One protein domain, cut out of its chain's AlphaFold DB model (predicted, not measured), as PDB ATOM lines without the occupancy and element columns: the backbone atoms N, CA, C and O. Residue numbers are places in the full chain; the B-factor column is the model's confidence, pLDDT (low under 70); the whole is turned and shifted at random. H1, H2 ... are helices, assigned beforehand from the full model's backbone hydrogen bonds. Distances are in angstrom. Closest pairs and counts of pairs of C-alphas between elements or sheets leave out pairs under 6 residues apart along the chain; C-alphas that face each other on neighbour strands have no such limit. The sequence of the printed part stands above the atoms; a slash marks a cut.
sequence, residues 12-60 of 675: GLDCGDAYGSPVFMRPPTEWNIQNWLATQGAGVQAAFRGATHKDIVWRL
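Overview. This is residues 12 to 60 of the 675 residues of the protein "Hypothetical protein" of Polarella glacialis (UniProt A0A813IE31). With little regular structure, this is a loose, elongated run of loops, with the short helix H1 at one end and the short helices H2 and H3, meeting at a corner, at the other. The stretch after H3 folds back, and residues 58 to 59 pair briefly with residues 24 to 25, antiparallel. Of 49 printed residues, 16 are in H1, H2 and H3, in that order, with no named strand: all helix, radius of gyration of the C-alphas 13.1 A, spans 36 by 23 by 16 A.

Arrangement. H1, residues 16 to 19, is apart from H2, residues 33 to 38, and H3, residues 42 to 47. H2 and H3 only just touch, with 3 pairs of C-alphas within 8 A, only at the corner by their tight link; the closest C-alphas, of Leu 37 and Gln 45, are 6.0 A apart. They run opposite ways at a steep tilt of 39 degrees. Every O i to N i+4 pair is within hydrogen-bond range in H2 and H3; H1 is too short for one.

Along the chain. H1, 5.3 A long, begins at C-alpha 16 (18.166, -46.074, -18.657). H2 measures 8.6 A; H3, 8.7 A, ends at C-alpha 47 (28.642, -41.775, 5.343).

Size, cuts and confidence. The farthest C-alphas, of Ala 18 and Ala 42, are 36.8 A apart. The printed part has no cut; the link H1 to H2 is long. Residues 12 to 20 and 29 to 31 have pLDDT under 70.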
ATOM      1  N   GLY A  12      13.799 -37.012 -20.542       51.12
ATOM      2  CA  GLY A  12      13.582 -37.663 -21.836       51.12
ATOM      3  C   GLY A  12      14.856 -38.013 -22.626       51.12
ATOM      4  O   GLY A  12      14.748 -38.687 -23.653       51.12
ATOM      5  N   LEU A  13      16.042 -37.573 -22.190       52.16
ATOM      6  CA  LEU A  13      17.341 -37.957 -22.763       52.16
ATOM      7  C   LEU A  13      17.986 -39.161 -22.064       52.16
ATOM      8  O   LEU A  13      18.987 -39.676 -22.567       52.16
ATOM      9  N   ASP A  14      17.428 -39.625 -20.944       59.03
ATOM     10  CA  ASP A  14      17.973 -40.775 -20.238       59.03
ATOM     11  C   ASP A  14      17.779 -42.070 -21.044       59.03
ATOM     12  O   ASP A  14      16.691 -42.391 -21.530       59.03
ATOM     13  N   CYS A  15      18.874 -42.810 -21.202       55.66
ATOM     14  CA  CYS A  15      18.912 -44.089 -21.896       55.66
ATOM     15  C   CYS A  15      18.490 -45.240 -20.974       55.66
ATOM     16  O   CYS A  15      18.153 -46.307 -21.481       55.66
ATOM     17  N   GLY A  16      18.495 -45.044 -19.647       60.34
ATOM     18  CA  GLY A  16      18.166 -46.074 -18.657       60.34
ATOM     19  C   GLY A  16      16.791 -46.705 -18.879       60.34
ATOM     20  O   GLY A  16      16.662 -47.929 -18.826       60.34
ATOM     21  N   ASP A  17      15.806 -45.886 -19.266       55.34
ATOM     22  CA  ASP A  17      14.450 -46.309 -19.643       55.34
ATOM     23  C   ASP A  17      14.425 -47.331 -20.792       55.34
ATOM     24  O   ASP A  17      13.597 -48.239 -20.790       55.34
ATOM     25  N   ALA A  18      15.326 -47.210 -21.772       58.09
ATOM     26  CA  ALA A  18      15.382 -48.123 -22.917       58.09
ATOM     27  C   ALA A  18      15.988 -49.492 -22.559       58.09
ATOM     28  O   ALA A  18      15.734 -50.472 -23.257       58.09
ATOM     29  N   TYR A  19      16.769 -49.560 -21.477       62.53
ATOM     30  CA  TYR A  19      17.515 -50.751 -21.060       62.53
ATOM     31  C   TYR A  19      17.038 -51.326 -19.715       62.53
ATOM     32  O   TYR A  19      17.709 -52.189 -19.152       62.53
ATOM     33  N   GLY A  20      15.915 -50.841 -19.167       65.75
ATOM     34  CA  GLY A  20      15.382 -51.293 -17.873       65.75
ATOM     35  C   GLY A  20      16.313 -51.024 -16.685       65.75
ATOM     36  O   GLY A  20      16.230 -51.706 -15.666       65.75
ATOM     37  N   SER A  21      17.228 -50.062 -16.819       70.94
ATOM     38  CA  SER A  21      18.208 -49.726 -15.785       70.94
ATOM     39  C   SER A  21      17.645 -48.693 -14.800       70.94
ATOM     40  O   SER A  21      16.796 -47.886 -15.187       70.94
ATOM     41  N   PRO A  22      18.108 -48.676 -13.535       72.44
ATOM     42  CA  PRO A  22      17.693 -47.662 -12.575       72.44
ATOM     43  C   PRO A  22      18.041 -46.257 -13.067       72.44
ATOM     44  O   PRO A  22      19.171 -46.001 -13.485       72.44
ATOM     45  N   VAL A  23      17.073 -45.349 -12.976       73.50
ATOM     46  CA  VAL A  23      17.255 -43.938 -13.324       73.50
ATOM     47  C   VAL A  23      17.764 -43.197 -12.096       73.50
ATOM     48  O   VAL A  23      17.194 -43.326 -11.010       73.50
ATOM     49  N   PHE A  24      18.820 -42.408 -12.268       75.81
ATOM     50  CA  PHE A  24      19.353 -41.545 -11.221       75.81
ATOM     51  C   PHE A  24      19.231 -40.079 -11.640       75.81
ATOM     52  O   PHE A  24      19.499 -39.736 -12.789       75.81
ATOM     53  N   MET A  25      18.851 -39.209 -10.710       74.25
ATOM     54  CA  MET A  25      18.764 -37.765 -10.914       74.25
ATOM     55  C   MET A  25      19.520 -37.026  -9.818       74.25
ATOM     56  O   MET A  25      19.667 -37.530  -8.706       74.25
ATOM     57  N   ARG A  26      19.978 -35.810 -10.104       74.25
ATOM     58  CA  ARG A  26      20.436 -34.923  -9.037       74.25
ATOM     59  C   ARG A  26      19.228 -34.285  -8.352       74.25
ATOM     60  O   ARG A  26      18.258 -33.957  -9.038       74.25
ATOM     61  N   PRO A  27      19.263 -34.113  -7.025       70.94
ATOM     62  CA  PRO A  27      18.236 -33.346  -6.334       70.94
ATOM     63  C   PRO A  27      18.158 -31.920  -6.906       70.94
ATOM     64  O   PRO A  27      19.191 -31.371  -7.281       70.94
ATOM     65  N   PRO A  28      16.977 -31.284  -6.972       70.62
ATOM     66  CA  PRO A  28      16.884 -29.869  -7.325       70.62
ATOM     67  C   PRO A  28      17.682 -28.997  -6.350       70.62
ATOM     68  O   PRO A  28      17.838 -29.344  -5.176       70.62
ATOM     69  N   THR A  29      18.207 -27.862  -6.810       69.00
ATOM     70  CA  THR A  29      18.988 -26.941  -5.961       69.00
ATOM     71  C   THR A  29      18.165 -26.341  -4.826       69.00
ATOM     72  O   THR A  29      18.693 -26.050  -3.757       69.00
ATOM     73  N   GLU A  30      16.861 -26.200  -5.044       69.19
ATOM     74  CA  GLU A  30      15.879 -25.718  -4.078       69.19
ATOM     75  C   GLU A  30      15.566 -26.721  -2.952       69.19
ATOM     76  O   GLU A  30      14.985 -26.332  -1.938       69.19
ATOM     77  N   TRP A  31      15.949 -27.997  -3.079       69.81
ATOM     78  CA  TRP A  31      15.751 -28.983  -2.014       69.81
ATOM     79  C   TRP A  31      16.964 -29.008  -1.084       69.81
ATOM     80  O   TRP A  31      18.065 -29.408  -1.465       69.81
ATOM     81  N   ASN A  32      16.756 -28.601   0.172       72.31
ATOM     82  CA  ASN A  32      17.816 -28.583   1.173       72.31
ATOM     83  C   ASN A  32      18.168 -30.011   1.626       72.31
ATOM     84  O   ASN A  32      17.530 -30.590   2.508       72.31
ATOM     85  N   ILE A  33      19.229 -30.554   1.034       73.31
ATOM     86  CA  ILE A  33      19.747 -31.894   1.321       73.31
ATOM     87  C   ILE A  33      20.137 -32.058   2.794       73.31
ATOM     88  O   ILE A  33      19.968 -33.146   3.339       73.31
ATOM     89  N   GLN A  34      20.625 -31.008   3.463       74.19
ATOM     90  CA  GLN A  34      21.032 -31.118   4.868       74.19
ATOM     91  C   GLN A  34      19.841 -31.397   5.787       74.19
ATOM     92  O   GLN A  34      19.975 -32.177   6.728       74.19
ATOM     93  N   ASN A  35      18.663 -30.852   5.467       77.38
ATOM     94  CA  ASN A  35      17.434 -31.149   6.205       77.38
ATOM     95  C   ASN A  35      17.023 -32.616   6.039       77.38
ATOM     96  O   ASN A  35      16.627 -33.251   7.010       77.38
ATOM     97  N   TRP A  36      17.142 -33.172   4.828       79.25
ATOM     98  CA  TRP A  36      16.892 -34.597   4.601       79.25
ATOM     99  C   TRP A  36      17.930 -35.475   5.307       79.25
ATOM    100  O   TRP A  36      17.566 -36.454   5.948       79.25
ATOM    101  N   LEU A  37      19.216 -35.118   5.250       77.69
ATOM    102  CA  LEU A  37      20.280 -35.890   5.893       77.69
ATOM    103  C   LEU A  37      20.101 -35.928   7.419       77.69
ATOM    104  O   LEU A  37      20.295 -36.975   8.033       77.69
ATOM    105  N   ALA A  38      19.650 -34.821   8.016       81.31
ATOM    106  CA  ALA A  38      19.356 -34.719   9.444       81.31
ATOM    107  C   ALA A  38      18.226 -35.655   9.913       81.31
ATOM    108  O   ALA A  38      18.208 -36.035  11.082       81.31
ATOM    109  N   THR A  39      17.310 -36.067   9.026       83.44
ATOM    110  CA  THR A  39      16.252 -37.041   9.356       83.44
ATOM    111  C   THR A  39      16.687 -38.497   9.177       83.44
ATOM    112  O   THR A  39      15.952 -39.401   9.567       83.44
ATOM    113  N   GLN A  40      17.875 -38.749   8.615       85.56
ATOM    114  CA  GLN A  40      18.405 -40.102   8.432       85.56
ATOM    115  C   GLN A  40      19.139 -40.605   9.681       85.56
ATOM    116  O   GLN A  40      19.595 -39.827  10.513       85.56
ATOM    117  N   GLY A  41      19.302 -41.925   9.803       88.44
ATOM    118  CA  GLY A  41      20.046 -42.533  10.909       88.44
ATOM    119  C   GLY A  41      21.536 -42.154  10.931       88.44
ATOM    120  O   GLY A  41      22.135 -41.842   9.899       88.44
ATOM    121  N   ALA A  42      22.161 -42.250  12.111       84.44
ATOM    122  CA  ALA A  42      23.542 -41.816  12.362       84.44
ATOM    123  C   ALA A  42      24.590 -42.419  11.398       84.44
ATOM    124  O   ALA A  42      25.562 -41.750  11.049       84.44
ATOM    125  N   GLY A  43      24.380 -43.652  10.922       86.00
ATOM    126  CA  GLY A  43      25.268 -44.294   9.945       86.00
ATOM    127  C   GLY A  43      25.258 -43.621   8.567       86.00
ATOM    128  O   GLY A  43      26.311 -43.443   7.961       86.00
ATOM    129  N   VAL A  44      24.089 -43.178   8.095       82.62
ATOM    130  CA  VAL A  44      23.947 -42.466   6.812       82.62
ATOM    131  C   VAL A  44      24.493 -41.044   6.940       82.62
ATOM    132  O   VAL A  44      25.230 -40.584   6.072       82.62
ATOM    133  N   GLN A  45      24.216 -40.371   8.058       81.38
ATOM    134  CA  GLN A  45      24.778 -39.047   8.341       81.38
ATOM    135  C   GLN A  45      26.313 -39.058   8.372       81.38
ATOM    136  O   GLN A  45      26.946 -38.122   7.887       81.38
ATOM    137  N   ALA A  46      26.919 -40.118   8.916       83.19
ATOM    138  CA  ALA A  46      28.366 -40.294   8.902       83.19
ATOM    139  C   ALA A  46      28.904 -40.568   7.487       83.19
ATOM    140  O   ALA A  46      29.907 -39.970   7.103       83.19
ATOM    141  N   ALA A  47      28.227 -41.415   6.701       81.88
ATOM    142  CA  ALA A  47      28.642 -41.775   5.343       81.88
ATOM    143  C   ALA A  47      28.602 -40.598   4.352       81.88
ATOM    144  O   ALA A  47      29.423 -40.530   3.443       81.88
ATOM    145  N   PHE A  48      27.677 -39.655   4.543       78.62
ATOM    146  CA  PHE A  48      27.518 -38.467   3.695       78.62
ATOM    147  C   PHE A  48      28.070 -37.185   4.345       78.62
ATOM    148  O   PHE A  48      27.773 -36.072   3.902       78.62
ATOM    149  N   ARG A  49      28.882 -37.307   5.403       77.88
ATOM    150  CA  ARG A  49      29.475 -36.159   6.099       77.88
ATOM    151  C   ARG A  49      30.413 -35.395   5.156       77.88
ATOM    152  O   ARG A  49      31.426 -35.926   4.719       77.88
ATOM    153  N   GLY A  50      30.088 -34.132   4.878       77.00
ATOM    154  CA  GLY A  50      30.865 -33.270   3.977       77.00
ATOM    155  C   GLY A  50      30.534 -33.426   2.488       77.00
ATOM    156  O   GLY A  50      31.141 -32.733   1.677       77.00
ATOM    157  N   ALA A  51      29.571 -34.281   2.125       75.19
ATOM    158  CA  ALA A  51      29.096 -34.396   0.750       75.19
ATOM    159  C   ALA A  51      28.396 -33.103   0.305       75.19
ATOM    160  O   ALA A  51      27.561 -32.542   1.023       75.19
ATOM    161  N   THR A  52      28.728 -32.631  -0.893       74.62
ATOM    162  CA  THR A  52      28.079 -31.477  -1.514       74.62
ATOM    163  C   THR A  52      26.910 -31.922  -2.391       74.62
ATOM    164  O   THR A  52      26.762 -33.095  -2.730       74.62
ATOM    165  N   HIS A  53      26.075 -30.971  -2.816       72.00
ATOM    166  CA  HIS A  53      24.949 -31.230  -3.725       72.00
ATOM    167  C   HIS A  53      25.376 -31.943  -5.027       72.00
ATOM    168  O   HIS A  53      24.631 -32.758  -5.563       72.00
ATOM    169  N   LYS A  54      26.620 -31.726  -5.484       74.19
ATOM    170  CA  LYS A  54      27.179 -32.362  -6.690       74.19
ATOM    171  C   LYS A  54      27.553 -33.835  -6.504       74.19
ATOM    172  O   LYS A  54      27.616 -34.552  -7.507       74.19
ATOM    173  N   ASP A  55      27.784 -34.258  -5.262       77.75
ATOM    174  CA  ASP A  55      28.250 -35.602  -4.893       77.75
ATOM    175  C   ASP A  55      27.089 -36.582  -4.676       77.75
ATOM    176  O   ASP A  55      27.295 -37.779  -4.483       77.75
ATOM    177  N   ILE A  56      25.853 -36.076  -4.709       75.94
ATOM    178  CA  ILE A  56      24.648 -36.832  -4.388       75.94
ATOM    179  C   ILE A  56      23.819 -37.032  -5.652       75.94
ATOM    180  O   ILE A  56      23.507 -36.097  -6.390       75.94
ATOM    181  N   VAL A  57      23.421 -38.281  -5.871       77.56
ATOM    182  CA  VAL A  57      22.428 -38.666  -6.872       77.56
ATOM    183  C   VAL A  57      21.338 -39.487  -6.200       77.56
ATOM    184  O   VAL A  57      21.604 -40.318  -5.333       77.56
ATOM    185  N   TRP A  58      20.095 -39.248  -6.590       77.81
ATOM    186  CA  TRP A  58      18.930 -39.984  -6.129       77.81
ATOM    187  C   TRP A  58      18.516 -40.992  -7.174       77.81
ATOM    188  O   TRP A  58      18.358 -40.648  -8.341       77.81
ATOM    189  N   ARG A  59      18.304 -42.236  -6.746       78.88
ATOM    190  CA  ARG A  59      17.606 -43.216  -7.570       78.88
ATOM    191  C   ARG A  59      16.131 -42.843  -7.585       78.88
ATOM    192  O   ARG A  59      15.518 -42.759  -6.523       78.88
ATOM    193  N   LEU A  60      15.574 -42.639  -8.768       76.62
ATOM    194  CA  LEU A  60      14.152 -42.394  -8.916       76.62
ATOM    195  C   LEU A  60      13.381 -43.685  -8.612       76.62
ATOM    196  O   LEU A  60      13.623 -44.715  -9.242       76.62
TER     197      LEU A  60